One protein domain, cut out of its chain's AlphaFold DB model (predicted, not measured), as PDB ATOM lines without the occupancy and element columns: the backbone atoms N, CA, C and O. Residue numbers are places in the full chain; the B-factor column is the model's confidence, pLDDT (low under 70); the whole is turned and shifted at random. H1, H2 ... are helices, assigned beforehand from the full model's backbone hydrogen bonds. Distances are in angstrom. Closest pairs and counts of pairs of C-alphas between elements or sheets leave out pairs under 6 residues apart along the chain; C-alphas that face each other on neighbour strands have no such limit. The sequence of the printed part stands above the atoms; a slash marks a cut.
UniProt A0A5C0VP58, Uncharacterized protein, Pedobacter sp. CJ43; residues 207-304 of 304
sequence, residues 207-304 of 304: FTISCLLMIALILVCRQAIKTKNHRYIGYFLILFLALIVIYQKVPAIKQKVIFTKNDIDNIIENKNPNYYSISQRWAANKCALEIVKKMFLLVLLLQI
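Overview. This is residues 207 to 304 of the 304 residues of an uncharacterized protein of Pedobacter sp. CJ43 (UniProt A0A5C0VP58). The longest helix, H4, makes an arm at one end of a bridging helix, H3, where residues 284 to 304, of which 284 to 301 belong to H4, stick out; at the bridge's other end hangs a helical hairpin of H1 and H2, side by side. The whole is an open arch, with H1 and H2 apart from H4. The printed part has 98 residues with four named helices, in the order H1, H2, H3, H4, and no named strand: the class is all helix. It is extended, with a radius of gyration of the C-alphas of 20.9 A, and spans 63 by 36 by 20 A, only just flat.

Arrangement. Start at H4, residues 278 to 301: its residues 278 to 279 alone touch H3, residues 251 to 268, and there the closest C-alphas are those of Ser 279 and Asp 263, 5.6 A apart. The two run the same way at a steep tilt of 44 degrees. At residues 253 to 254 H3 touches H2, residues 231 to 249, only at the corner, about perpendicular at 81 degrees; the closest C-alphas, of Ile 253 and Tyr 247, are 6.0 A apart. H2 and H1, residues 208 to 227, form a hairpin: they touch, opposite ways at a shallow tilt of 18 degrees, with the C-alphas of Tyr 232 and Ala 224 closest at 5.2 A. In H1, H2, H3 and H4 every O i to N i+4 pair is within hydrogen-bond range.

Along the chain. Find C-alpha 278 at (125.825, 48.861, 29.998); from there H4 runs 34.4 A to C-alpha 301 at (137.116, 73.002, 8.285). H3 measures 25.8 A and H2 27.2 A from first to last C-alpha. H1 begins at C-alpha 208, (111.196, 50.320, 35.316), and runs 27.7 A.

Size, cuts and confidence. The C-alphas farthest apart, of Arg 231 and Ile 304, the chain's last residue, are 63.6 A apart. The printed part has no cut; the links H1 to H2 and H2 to H3 are tight, H3 to H4 is short, and none is long. Look for pLDDT under 70 at residues 207 to 212, 214, 252, 272 to 283 and 297 to 304; the mean of the printed part is 73.9.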
ATOM      1  N   PHE A 207     114.838  48.031  35.408       53.78
ATOM      2  CA  PHE A 207     114.849  49.298  36.128       53.78
ATOM      3  C   PHE A 207     113.505  50.027  36.168       53.78
ATOM      4  O   PHE A 207     113.379  50.939  36.956       53.78
ATOM      5  N   THR A 208     112.501  49.668  35.372       58.53
ATOM      6  CA  THR A 208     111.196  50.320  35.316       58.53
ATOM      7  C   THR A 208     110.500  50.427  36.674       58.53
ATOM      8  O   THR A 208     109.981  51.494  36.973       58.53
ATOM      9  N   ILE A 209     110.545  49.404  37.541       64.25
ATOM     10  CA  ILE A 209     110.010  49.537  38.914       64.25
ATOM     11  C   ILE A 209     110.906  50.373  39.799       64.25
ATOM     12  O   ILE A 209     110.397  51.220  40.518       64.25
ATOM     13  N   SER A 210     112.224  50.183  39.740       62.22
ATOM     14  CA  SER A 210     113.147  51.035  40.490       62.22
ATOM     15  C   SER A 210     112.985  52.502  40.081       62.22
ATOM     16  O   SER A 210     112.980  53.372  40.937       62.22
ATOM     17  N   CYS A 211     112.756  52.774  38.798       65.56
ATOM     18  CA  CYS A 211     112.457  54.083  38.237       65.56
ATOM     19  C   CYS A 211     111.078  54.570  38.670       65.56
ATOM     20  O   CYS A 211     110.968  55.720  39.065       65.56
ATOM     21  N   LEU A 212     110.036  53.735  38.648       67.94
ATOM     22  CA  LEU A 212     108.705  54.108  39.139       67.94
ATOM     23  C   LEU A 212     108.728  54.430  40.635       67.94
ATOM     24  O   LEU A 212     108.158  55.436  41.041       67.94
ATOM     25  N   LEU A 213     109.418  53.624  41.440       72.56
ATOM     26  CA  LEU A 213     109.615  53.862  42.868       72.56
ATOM     27  C   LEU A 213     110.474  55.102  43.107       72.56
ATOM     28  O   LEU A 213     110.130  55.896  43.972       72.56
ATOM     29  N   MET A 214     111.530  55.321  42.321       69.56
ATOM     30  CA  MET A 214     112.326  56.551  42.372       69.56
ATOM     31  C   MET A 214     111.492  57.777  42.002       69.56
ATOM     32  O   MET A 214     111.553  58.780  42.700       69.56
ATOM     33  N   ILE A 215     110.679  57.707  40.946       75.25
ATOM     34  CA  ILE A 215     109.773  58.788  40.542       75.25
ATOM     35  C   ILE A 215     108.751  59.038  41.650       75.25
ATOM     36  O   ILE A 215     108.556  60.185  42.041       75.25
ATOM     37  N   ALA A 216     108.136  57.990  42.200       76.44
ATOM     38  CA  ALA A 216     107.207  58.107  43.318       76.44
ATOM     39  C   ALA A 216     107.880  58.748  44.539       76.44
ATOM     40  O   ALA A 216     107.313  59.652  45.145       76.44
ATOM     41  N   LEU A 217     109.112  58.349  44.855       78.19
ATOM     42  CA  LEU A 217     109.907  58.892  45.951       78.19
ATOM     43  C   LEU A 217     110.252  60.370  45.711       78.19
ATOM     44  O   LEU A 217     110.052  61.185  46.607       78.19
ATOM     45  N   ILE A 218     110.645  60.754  44.493       79.50
ATOM     46  CA  ILE A 218     110.876  62.157  44.105       79.50
ATOM     47  C   ILE A 218     109.587  62.980  44.232       79.50
ATOM     48  O   ILE A 218     109.614  64.089  44.767       79.50
ATOM     49  N   LEU A 219     108.449  62.452  43.772       79.19
ATOM     50  CA  LEU A 219     107.154  63.130  43.865       79.19
ATOM     51  C   LEU A 219     106.708  63.302  45.322       79.19
ATOM     52  O   LEU A 219     106.256  64.387  45.691       79.19
ATOM     53  N   VAL A 220     106.882  62.275  46.157       83.69
ATOM     54  CA  VAL A 220     106.587  62.328  47.595       83.69
ATOM     55  C   VAL A 220     107.505  63.324  48.300       83.69
ATOM     56  O   VAL A 220     106.999  64.156  49.047       83.69
ATOM     57  N   CYS A 221     108.811  63.325  48.014       79.12
ATOM     58  CA  CYS A 221     109.755  64.313  48.549       79.12
ATOM     59  C   CYS A 221     109.366  65.740  48.154       79.12
ATOM     60  O   CYS A 221     109.266  66.620  49.007       79.12
ATOM     61  N   ARG A 222     109.081  65.971  46.868       83.12
ATOM     62  CA  ARG A 222     108.643  67.279  46.369       83.12
ATOM     63  C   ARG A 222     107.373  67.745  47.081       83.12
ATOM     64  O   ARG A 222     107.276  68.913  47.456       83.12
ATOM     65  N   GLN A 223     106.413  66.845  47.275       82.06
ATOM     66  CA  GLN A 223     105.160  67.165  47.949       82.06
ATOM     67  C   GLN A 223     105.360  67.393  49.455       82.06
ATOM     68  O   GLN A 223     104.758  68.320  49.997       82.06
ATOM     69  N   ALA A 224     106.237  66.627  50.111       85.44
ATOM     70  CA  ALA A 224     106.623  66.818  51.509       85.44
ATOM     71  C   ALA A 224     107.225  68.211  51.734       85.44
ATOM     72  O   ALA A 224     106.782  68.933  52.625       85.44
ATOM     73  N   ILE A 225     108.165  68.619  50.873       86.38
ATOM     74  CA  ILE A 225     108.814  69.937  50.930       86.38
ATOM     75  C   ILE A 225     107.789  71.050  50.684       86.38
ATOM     76  O   ILE A 225     107.738  72.022  51.434       86.38
ATOM     77  N   LYS A 226     106.935  70.900  49.661       88.56
ATOM     78  CA  LYS A 226     105.956  71.930  49.283       88.56
ATOM     79  C   LYS A 226     104.854  72.122  50.328       88.56
ATOM     80  O   LYS A 226     104.426  73.245  50.559       88.56
ATOM     81  N   THR A 227     104.363  71.035  50.920       87.94
ATOM     82  CA  THR A 227     103.210  71.073  51.839       87.94
ATOM     83  C   THR A 227     103.600  71.108  53.314       87.94
ATOM     84  O   THR A 227     102.724  71.313  54.148       87.94
ATOM     85  N   LYS A 228     104.882  70.873  53.646       86.75
ATOM     86  CA  LYS A 228     105.402  70.686  55.016       86.75
ATOM     87  C   LYS A 228     104.612  69.665  55.852       86.75
ATOM     88  O   LYS A 228     104.660  69.679  57.076       86.75
ATOM     89  N   ASN A 229     103.878  68.764  55.201       85.69
ATOM     90  CA  ASN A 229     103.044  67.786  55.881       85.69
ATOM     91  C   ASN A 229     103.865  66.533  56.216       85.69
ATOM     92  O   ASN A 229     104.299  65.800  55.323       85.69
ATOM     93  N   HIS A 230     104.024  66.256  57.511       83.44
ATOM     94  CA  HIS A 230     104.796  65.121  58.022       83.44
ATOM     95  C   HIS A 230     104.268  63.750  57.571       83.44
ATOM     96  O   HIS A 230     105.025  62.781  57.560       83.44
ATOM     97  N   ARG A 231     103.014  63.644  57.104       83.25
ATOM     98  CA  ARG A 231     102.479  62.390  56.539       83.25
ATOM     99  C   ARG A 231     103.281  61.896  55.330       83.25
ATOM    100  O   ARG A 231     103.420  60.689  55.144       83.25
ATOM    101  N   TYR A 232     103.857  62.803  54.537       84.00
ATOM    102  CA  TYR A 232     104.689  62.419  53.393       84.00
ATOM    103  C   TYR A 232     106.038  61.814  53.801       84.00
ATOM    104  O   TYR A 232     106.586  61.021  53.042       84.00
ATOM    105  N   ILE A 233     106.537  62.111  55.008       82.62
ATOM    106  CA  ILE A 233     107.734  61.457  55.558       82.62
ATOM    107  C   ILE A 233     107.440  59.971  55.799       82.62
ATOM    108  O   ILE A 233     108.254  59.120  55.449       82.62
ATOM    109  N   GLY A 234     106.242  59.645  56.299       84.06
ATOM    110  CA  GLY A 234     105.789  58.258  56.432       84.06
ATOM    111  C   GLY A 234     105.758  57.524  55.088       84.06
ATOM    112  O   GLY A 234     106.309  56.432  54.969       84.06
ATOM    113  N   TYR A 235     105.197  58.145  54.044       83.38
ATOM    114  CA  TYR A 235     105.195  57.558  52.696       83.38
ATOM    115  C   TYR A 235     106.597  57.389  52.111       83.38
ATOM    116  O   TYR A 235     106.867  56.373  51.474       83.38
ATOM    117  N   PHE A 236     107.490  58.351  52.342       83.81
ATOM    118  CA  PHE A 236     108.889  58.248  51.939       83.81
ATOM    119  C   PHE A 236     109.563  57.040  52.595       83.81
ATOM    120  O   PHE A 236     110.193  56.242  51.906       83.81
ATOM    121  N   LEU A 237     109.382  56.873  53.906       84.44
ATOM    122  CA  LEU A 237     110.000  55.793  54.670       84.44
ATOM    123  C   LEU A 237     109.473  54.425  54.217       84.44
ATOM    124  O   LEU A 237     110.263  53.510  53.996       84.44
ATOM    125  N   ILE A 238     108.163  54.309  53.963       84.94
ATOM    126  CA  ILE A 238     107.548  53.096  53.396       84.94
ATOM    127  C   ILE A 238     108.115  52.785  52.003       84.94
ATOM    128  O   ILE A 238     108.494  51.644  51.739       84.94
ATOM    129  N   LEU A 239     108.201  53.781  51.113       82.75
ATOM    130  CA  LEU A 239     108.757  53.606  49.764       82.75
ATOM    131  C   LEU A 239     110.232  53.194  49.803       82.75
ATOM    132  O   LEU A 239     110.645  52.311  49.052       82.75
ATOM    133  N   PHE A 240     111.017  53.804  50.689       81.06
ATOM    134  CA  PHE A 240     112.425  53.478  50.874       81.06
ATOM    135  C   PHE A 240     112.606  52.045  51.386       81.06
ATOM    136  O   PHE A 240     113.403  51.282  50.837       81.06
ATOM    137  N   LEU A 241     111.806  51.638  52.376       85.50
ATOM    138  CA  LEU A 241     111.831  50.278  52.908       85.50
ATOM    139  C   LEU A 241     111.426  49.251  51.841       85.50
ATOM    140  O   LEU A 241     112.078  48.217  51.699       85.50
ATOM    141  N   ALA A 242     110.404  49.559  51.037       81.88
ATOM    142  CA  ALA A 242     110.000  48.722  49.910       81.88
ATOM    143  C   ALA A 242     111.145  48.535  48.902       81.88
ATOM    144  O   ALA A 242     111.356  47.426  48.411       81.88
ATOM    145  N   LEU A 243     111.926  49.585  48.635       80.69
ATOM    146  CA  LEU A 243     113.073  49.530  47.726       80.69
ATOM    147  C   LEU A 243     114.188  48.613  48.258       80.69
ATOM    148  O   LEU A 243     114.747  47.825  47.491       80.69
ATOM    149  N   ILE A 244     114.453  48.645  49.568       82.56
ATOM    150  CA  ILE A 244     115.397  47.729  50.232       82.56
ATOM    151  C   ILE A 244     114.914  46.279  50.123       82.56
ATOM    152  O   ILE A 244     115.680  45.398  49.726       82.56
ATOM    153  N   VAL A 245     113.640  46.021  50.439       82.94
ATOM    154  CA  VAL A 245     113.058  44.671  50.364       82.94
ATOM    155  C   VAL A 245     113.141  44.130  48.939       82.94
ATOM    156  O   VAL A 245     113.549  42.985  48.737       82.94
ATOM    157  N   ILE A 246     112.818  44.957  47.945       77.94
ATOM    158  CA  ILE A 246     112.916  44.604  46.527       77.94
ATOM    159  C   ILE A 246     114.363  44.265  46.147       77.94
ATOM    160  O   ILE A 246     114.596  43.231  45.522       77.94
ATOM    161  N   TYR A 247     115.342  45.070  46.567       78.50
ATOM    162  CA  TYR A 247     116.757  44.794  46.307       78.50
ATOM    163  C   TYR A 247     117.215  43.447  46.895       78.50
ATOM    164  O   TYR A 247     117.947  42.703  46.243       78.50
ATOM    165  N   GLN A 248     116.760  43.109  48.104       81.25
ATOM    166  CA  GLN A 248     117.142  41.863  48.774       81.25
ATOM    167  C   GLN A 248     116.418  40.629  48.221       81.25
ATOM    168  O   GLN A 248     117.016  39.556  48.132       81.25
ATOM    169  N   LYS A 249     115.130  40.754  47.884       78.62
ATOM    170  CA  LYS A 249     114.271  39.617  47.519       78.62
ATOM    171  C   LYS A 249     114.228  39.325  46.026       78.62
ATOM    172  O   LYS A 249     113.856  38.212  45.671       78.62
ATOM    173  N   VAL A 250     114.596  40.273  45.161       72.81
ATOM    174  CA  VAL A 250     114.542  40.102  43.701       72.81
ATOM    175  C   VAL A 250     115.950  39.808  43.158       72.81
ATOM    176  O   VAL A 250     116.745  40.738  42.978       72.81
ATOM    177  N   PRO A 251     116.284  38.540  42.835       72.31
ATOM    178  CA  PRO A 251     117.637  38.150  42.420       72.31
ATOM    179  C   PRO A 251     118.108  38.883  41.161       72.31
ATOM    180  O   PRO A 251     119.284  39.220  41.043       72.31
ATOM    181  N   ALA A 252     117.175  39.185  40.253       69.25
ATOM    182  CA  ALA A 252     117.453  39.900  39.014       69.25
ATOM    183  C   ALA A 252     118.043  41.298  39.262       69.25
ATOM    184  O   ALA A 252     118.953  41.713  38.549       69.25
ATOM    185  N   ILE A 253     117.581  42.017  40.295       72.75
ATOM    186  CA  ILE A 253     118.104  43.350  40.634       72.75
ATOM    187  C   ILE A 253     119.519  43.227  41.192       72.75
ATOM    188  O   ILE A 253     120.414  43.951  40.755       72.75
ATOM    189  N   LYS A 254     119.739  42.277  42.107       76.25
ATOM    190  CA  LYS A 254     121.062  42.020  42.684       76.25
ATOM    191  C   LYS A 254     122.083  41.671  41.601       76.25
ATOM    192  O   LYS A 254     123.161  42.259  41.570       76.25
ATOM    193  N   GLN A 255     121.727  40.780  40.679       73.81
ATOM    194  CA  GLN A 255     122.588  40.429  39.551       73.81
ATOM    195  C   GLN A 255     122.830  41.608  38.615       73.81
ATOM    196  O   GLN A 255     123.964  41.811  38.199       73.81
ATOM    197  N   LYS A 256     121.820  42.446  38.346       73.31
ATOM    198  CA  LYS A 256     122.005  43.672  37.557       73.31
ATOM    199  C   LYS A 256     123.036  44.602  38.187       73.31
ATOM    200  O   LYS A 256     123.885  45.114  37.477       73.31
ATOM    201  N   VAL A 257     122.967  44.817  39.503       76.69
ATOM    202  CA  VAL A 257     123.928  45.668  40.222       76.69
ATOM    203  C   VAL A 257     125.334  45.077  40.158       76.69
ATOM    204  O   VAL A 257     126.280  45.819  39.913       76.69
ATOM    205  N   ILE A 258     125.469  43.756  40.306       79.81
ATOM    206  CA  ILE A 258     126.755  43.062  40.148       79.81
ATOM    207  C   ILE A 258     127.286  43.226  38.719       79.81
ATOM    208  O   ILE A 258     128.440  43.600  38.549       79.81
ATOM    209  N   PHE A 259     126.454  43.026  37.694       74.44
ATOM    210  CA  PHE A 259     126.857  43.218  36.299       74.44
ATOM    211  C   PHE A 259     127.251  44.666  36.010       74.44
ATOM    212  O   PHE A 259     128.292  44.884  35.408       74.44
ATOM    213  N   THR A 260     126.494  45.654  36.493       74.62
ATOM    214  CA  THR A 260     126.852  47.071  36.339       74.62
ATOM    215  C   THR A 260     128.161  47.401  37.050       74.62
ATOM    216  O   THR A 260     128.967  48.150  36.508       74.62
ATOM    217  N   LYS A 261     128.395  46.856  38.249       81.69
ATOM    218  CA  LYS A 261     129.666  47.040  38.958       81.69
ATOM    219  C   LYS A 261     130.821  46.448  38.147       81.69
ATOM    220  O   LYS A 261     131.765  47.164  37.848       81.69
ATOM    221  N   ASN A 262     130.683  45.200  37.702       78.00
ATOM    222  CA  ASN A 262     131.681  44.540  36.862       78.00
ATOM    223  C   ASN A 262     131.906  45.294  35.540       78.00
ATOM    224  O   ASN A 262     133.021  45.334  35.038       78.00
ATOM    225  N   ASP A 263     130.864  45.897  34.962       74.25
ATOM    226  CA  ASP A 263     130.973  46.728  33.761       74.25
ATOM    227  C   ASP A 263     131.793  47.994  34.016       74.25
ATOM    228  O   ASP A 263     132.614  48.356  33.177       74.25
ATOM    229  N   ILE A 264     131.574  48.662  35.151       77.62
ATOM    230  CA  ILE A 264     132.346  49.842  35.560       77.62
ATOM    231  C   ILE A 264     133.808  49.453  35.776       77.62
ATOM    232  O   ILE A 264     134.686  50.105  35.218       77.62
ATOM    233  N   ASP A 265     134.055  48.369  36.510       80.38
ATOM    234  CA  ASP A 265     135.405  47.872  36.781       80.38
ATOM    235  C   ASP A 265     136.124  47.520  35.460       80.38
ATOM    236  O   ASP A 265     137.241  47.971  35.220       80.38
ATOM    237  N   ASN A 266     135.446  46.842  34.523       75.69
ATOM    238  CA  ASN A 266     135.998  46.530  33.198       75.69
ATOM    239  C   ASN A 266     136.283  47.778  32.341       75.69
ATOM    240  O   ASN A 266     137.272  47.790  31.609       75.69
ATOM    241  N   ILE A 267     135.435  48.816  32.414       74.12
ATOM    242  CA  ILE A 267     135.680  50.097  31.727       74.12
ATOM    243  C   ILE A 267     136.923  50.777  32.307       74.12
ATOM    244  O   ILE A 267     137.747  51.277  31.543       74.12
ATOM    245  N   ILE A 268     137.054  50.809  33.636       78.25
ATOM    246  CA  ILE A 268     138.198  51.428  34.321       78.25
ATOM    247  C   ILE A 268     139.492  50.679  33.978       78.25
ATOM    248  O   ILE A 268     140.519  51.306  33.725       78.25
ATOM    249  N   GLU A 269     139.436  49.349  33.908       82.06
ATOM    250  CA  GLU A 269     140.582  48.482  33.616       82.06
ATOM    251  C   GLU A 269     140.892  48.324  32.113       82.06
ATOM    252  O   GLU A 269     141.797  47.569  31.758       82.06
ATOM    253  N   ASN A 270     140.171  49.012  31.214       74.00
ATOM    254  CA  ASN A 270     140.323  48.888  29.754       74.00
ATOM    255  C   ASN A 270     140.216  47.438  29.232       74.00
ATOM    256  O   ASN A 270     140.808  47.070  28.213       74.00
ATOM    257  N   LYS A 271     139.439  46.593  29.915       72.44
ATOM    258  CA  LYS A 271     139.176  45.215  29.483       72.44
ATOM    259  C   LYS A 271     138.053  45.187  28.452       72.44
ATOM    260  O   LYS A 271     137.162  46.036  28.448       72.44
ATOM    261  N   ASN A 272     138.092  44.191  27.567       63.41
ATOM    262  CA  ASN A 272     137.090  44.036  26.514       63.41
ATOM    263  C   ASN A 272     135.690  43.895  27.157       63.41
ATOM    264  O   ASN A 272     135.505  42.999  27.990       63.41
ATOM    265  N   PRO A 273     134.724  44.782  26.851       60.72
ATOM    266  CA  PRO A 273     133.435  44.789  27.527       60.72
ATOM    267  C   PRO A 273     132.683  43.480  27.294       60.72
ATOM    268  O   PRO A 273     132.633  42.946  26.188       60.72
ATOM    269  N   ASN A 274     132.050  42.975  28.350       59.53
ATOM    270  CA  ASN A 274     131.214  41.787  28.257       59.53
ATOM    271  C   ASN A 274     129.982  42.086  27.374       59.53
ATOM    272  O   ASN A 274     129.391  43.158  27.490       59.53
ATOM    273  N   TYR A 275     129.557  41.158  26.511       55.91
ATOM    274  CA  TYR A 275     128.540  41.392  25.459       55.91
ATOM    275  C   TYR A 275     127.093  41.603  25.965       55.91
ATOM    276  O   TYR A 275     126.157  41.706  25.174       55.91
ATOM    277  N   TYR A 276     126.885  41.673  27.281       52.69
ATOM    278  CA  TYR A 276     125.565  41.725  27.925       52.69
ATOM    279  C   TYR A 276     125.298  43.043  28.686       52.69
ATOM    280  O   TYR A 276     124.361  43.133  29.484       52.69
ATOM    281  N   SER A 277     126.111  44.074  28.445       57.00
ATOM    282  CA  SER A 277     126.432  45.133  29.411       57.00
ATOM    283  C   SER A 277     125.922  46.546  29.093       57.00
ATOM    284  O   SER A 277     125.574  46.904  27.960       57.00
ATOM    285  N   ILE A 278     125.932  47.397  30.125       62.25
ATOM    286  CA  ILE A 278     125.825  48.861  29.998       62.25
ATOM    287  C   ILE A 278     127.080  49.440  29.336       62.25
ATOM    288  O   ILE A 278     126.976  50.430  28.606       62.25
ATOM    289  N   SER A 279     128.240  48.810  29.537       62.22
ATOM    290  CA  SER A 279     129.513  49.254  28.969       62.22
ATOM    291  C   SER A 279     129.504  49.258  27.444       62.22
ATOM    292  O   SER A 279     129.998  50.210  26.847       62.22
ATOM    293  N   GLN A 280     128.828  48.304  26.799       67.44
ATOM    294  CA  GLN A 280     128.674  48.308  25.342       67.44
ATOM    295  C   GLN A 280     127.817  49.483  24.839       67.44
ATOM    296  O   GLN A 280     128.158  50.124  23.849       67.44
ATOM    297  N   ARG A 281     126.723  49.820  25.541       69.00
ATOM    298  CA  ARG A 281     125.887  50.988  25.194       69.00
ATOM    299  C   ARG A 281     126.631  52.295  25.421       69.00
ATOM    300  O   ARG A 281     126.489  53.226  24.636       69.00
ATOM    301  N   TRP A 282     127.421  52.362  26.487       69.56
ATOM    302  CA  TRP A 282     128.261  53.514  26.771       69.56
ATOM    303  C   TRP A 282     129.372  53.669  25.727       69.56
ATOM    304  O   TRP A 282     129.540  54.761  25.197       69.56
ATOM    305  N   ALA A 283     130.049  52.582  25.348       69.50
ATOM    306  CA  ALA A 283     131.045  52.570  24.280       69.50
ATOM    307  C   ALA A 283     130.437  52.962  22.923       69.50
ATOM    308  O   ALA A 283     131.014  53.779  22.211       69.50
ATOM    309  N   ALA A 284     129.240  52.461  22.595       71.12
ATOM    310  CA  ALA A 284     128.508  52.853  21.392       71.12
ATOM    311  C   ALA A 284     128.150  54.349  21.400       71.12
ATOM    312  O   ALA A 284     128.389  55.037  20.412       71.12
ATOM    313  N   ASN A 285     127.652  54.879  22.523       75.25
ATOM    314  CA  ASN A 285     127.367  56.310  22.668       75.25
ATOM    315  C   ASN A 285     128.641  57.163  22.601       75.25
ATOM    316  O   ASN A 285     128.620  58.236  22.002       75.25
ATOM    317  N   LYS A 286     129.750  56.700  23.188       77.12
ATOM    318  CA  LYS A 286     131.046  57.385  23.124       77.12
ATOM    319  C   LYS A 286     131.568  57.424  21.686       77.12
ATOM    320  O   LYS A 286     131.938  58.491  21.216       77.12
ATOM    321  N   CYS A 287     131.499  56.301  20.973       76.44
ATOM    322  CA  CYS A 287     131.838  56.215  19.555       76.44
ATOM    323  C   CYS A 287     130.952  57.146  18.709       76.44
ATOM    324  O   CYS A 287     131.463  57.939  17.923       76.44
ATOM    325  N   ALA A 288     129.635  57.143  18.936       71.38
ATOM    326  CA  ALA A 288     128.712  58.047  18.254       71.38
ATOM    327  C   ALA A 288     129.045  59.527  18.521       71.38
ATOM    328  O   ALA A 288     129.073  60.328  17.590       71.38
ATOM    329  N   LEU A 289     129.362  59.893  19.768       78.75
ATOM    330  CA  LEU A 289     129.786  61.250  20.126       78.75
ATOM    331  C   LEU A 289     131.114  61.638  19.467       78.75
ATOM    332  O   LEU A 289     131.269  62.779  19.037       78.75
ATOM    333  N   GLU A 290     132.068  60.714  19.373       79.56
ATOM    334  CA  GLU A 290     133.337  60.948  18.679       79.56
ATOM    335  C   GLU A 290     133.140  61.132  17.169       79.56
ATOM    336  O   GLU A 290     133.757  62.026  16.588       79.56
ATOM    337  N   ILE A 291     132.239  60.369  16.543       77.06
ATOM    338  CA  ILE A 291     131.861  60.551  15.133       77.06
ATOM    339  C   ILE A 291     131.216  61.923  14.926       77.06
ATOM    340  O   ILE A 291     131.618  62.647  14.017       77.06
ATOM    341  N   VAL A 292     130.277  62.323  15.792       77.81
ATOM    342  CA  VAL A 292     129.643  63.650  15.719       77.81
ATOM    343  C   VAL A 292     130.679  64.759  15.874       77.81
ATOM    344  O   VAL A 292     130.668  65.704  15.092       77.81
ATOM    345  N   LYS A 293     131.616  64.639  16.825       78.38
ATOM    346  CA  LYS A 293     132.709  65.611  16.983       78.38
ATOM    347  C   LYS A 293     133.584  65.692  15.735       78.38
ATOM    348  O   LYS A 293     133.887  66.797  15.298       78.38
ATOM    349  N   LYS A 294     133.964  64.553  15.149       76.25
ATOM    350  CA  LYS A 294     134.771  64.513  13.921       76.25
ATOM    351  C   LYS A 294     134.028  65.108  12.724       76.25
ATOM    352  O   LYS A 294     134.623  65.902  12.008       76.25
ATOM    353  N   MET A 295     132.746  64.786  12.528       71.75
ATOM    354  CA  MET A 295     131.938  65.377  11.451       71.75
ATOM    355  C   MET A 295     131.718  66.876  11.654       71.75
ATOM    356  O   MET A 295     131.824  67.631  10.695       71.75
ATOM    357  N   PHE A 296     131.459  67.325  12.885       72.88
ATOM    358  CA  PHE A 296     131.319  68.749  13.193       72.88
ATOM    359  C   PHE A 296     132.616  69.513  12.904       72.88
ATOM    360  O   PHE A 296     132.578  70.563  12.271       72.88
ATOM    361  N   LEU A 297     133.768  68.952  13.291       67.75
ATOM    362  CA  LEU A 297     135.082  69.524  12.992       67.75
ATOM    363  C   LEU A 297     135.356  69.572  11.479       67.75
ATOM    364  O   LEU A 297     135.898  70.555  10.986       67.75
ATOM    365  N   LEU A 298     134.952  68.532  10.740       62.47
ATOM    366  CA  LEU A 298     135.105  68.451   9.285       62.47
ATOM    367  C   LEU A 298     134.245  69.495   8.555       62.47
ATOM    368  O   LEU A 298     134.719  70.132   7.621       62.47
ATOM    369  N   VAL A 299     133.002  69.702   9.000       62.94
ATOM    370  CA  VAL A 299     132.105  70.741   8.462       62.94
ATOM    371  C   VAL A 299     132.659  72.139   8.740       62.94
ATOM    372  O   VAL A 299     132.587  72.995   7.866       62.94
ATOM    373  N   LEU A 300     133.256  72.358   9.915       55.09
ATOM    374  CA  LEU A 300     133.864  73.641  10.273       55.09
ATOM    375  C   LEU A 300     135.134  73.936   9.452       55.09
ATOM    376  O   LEU A 300     135.375  75.080   9.090       55.09
ATOM    377  N   LEU A 301     135.919  72.902   9.130       55.47
ATOM    378  CA  LEU A 301     137.116  73.002   8.285       55.47
ATOM    379  C   LEU A 301     136.801  73.183   6.793       55.47
ATOM    380  O   LEU A 301     137.626  73.727   6.079       55.47
ATOM    381  N   LEU A 302     135.628  72.747   6.324       52.84
ATOM    382  CA  LEU A 302     135.158  72.960   4.945       52.84
ATOM    383  C   LEU A 302     134.532  74.351   4.719       52.84
ATOM    384  O   LEU A 302     134.167  74.676   3.593       52.84
ATOM    385  N   GLN A 303     134.365  75.149   5.780       48.69
ATOM    386  CA  GLN A 303     133.856  76.525   5.722       48.69
ATOM    387  C   GLN A 303     134.963  77.596   5.791       48.69
ATOM    388  O   GLN A 303     134.640  78.785   5.802       48.69
ATOM    389  N   ILE A 304     136.236  77.186   5.834       43.41
ATOM    390  CA  ILE A 304     137.434  78.041   5.752       43.41
ATOM    391  C   ILE A 304     138.095  77.791   4.398       43.41
ATOM    392  O   ILE A 304     138.494  78.788   3.758       43.41
TER     393      ILE A 304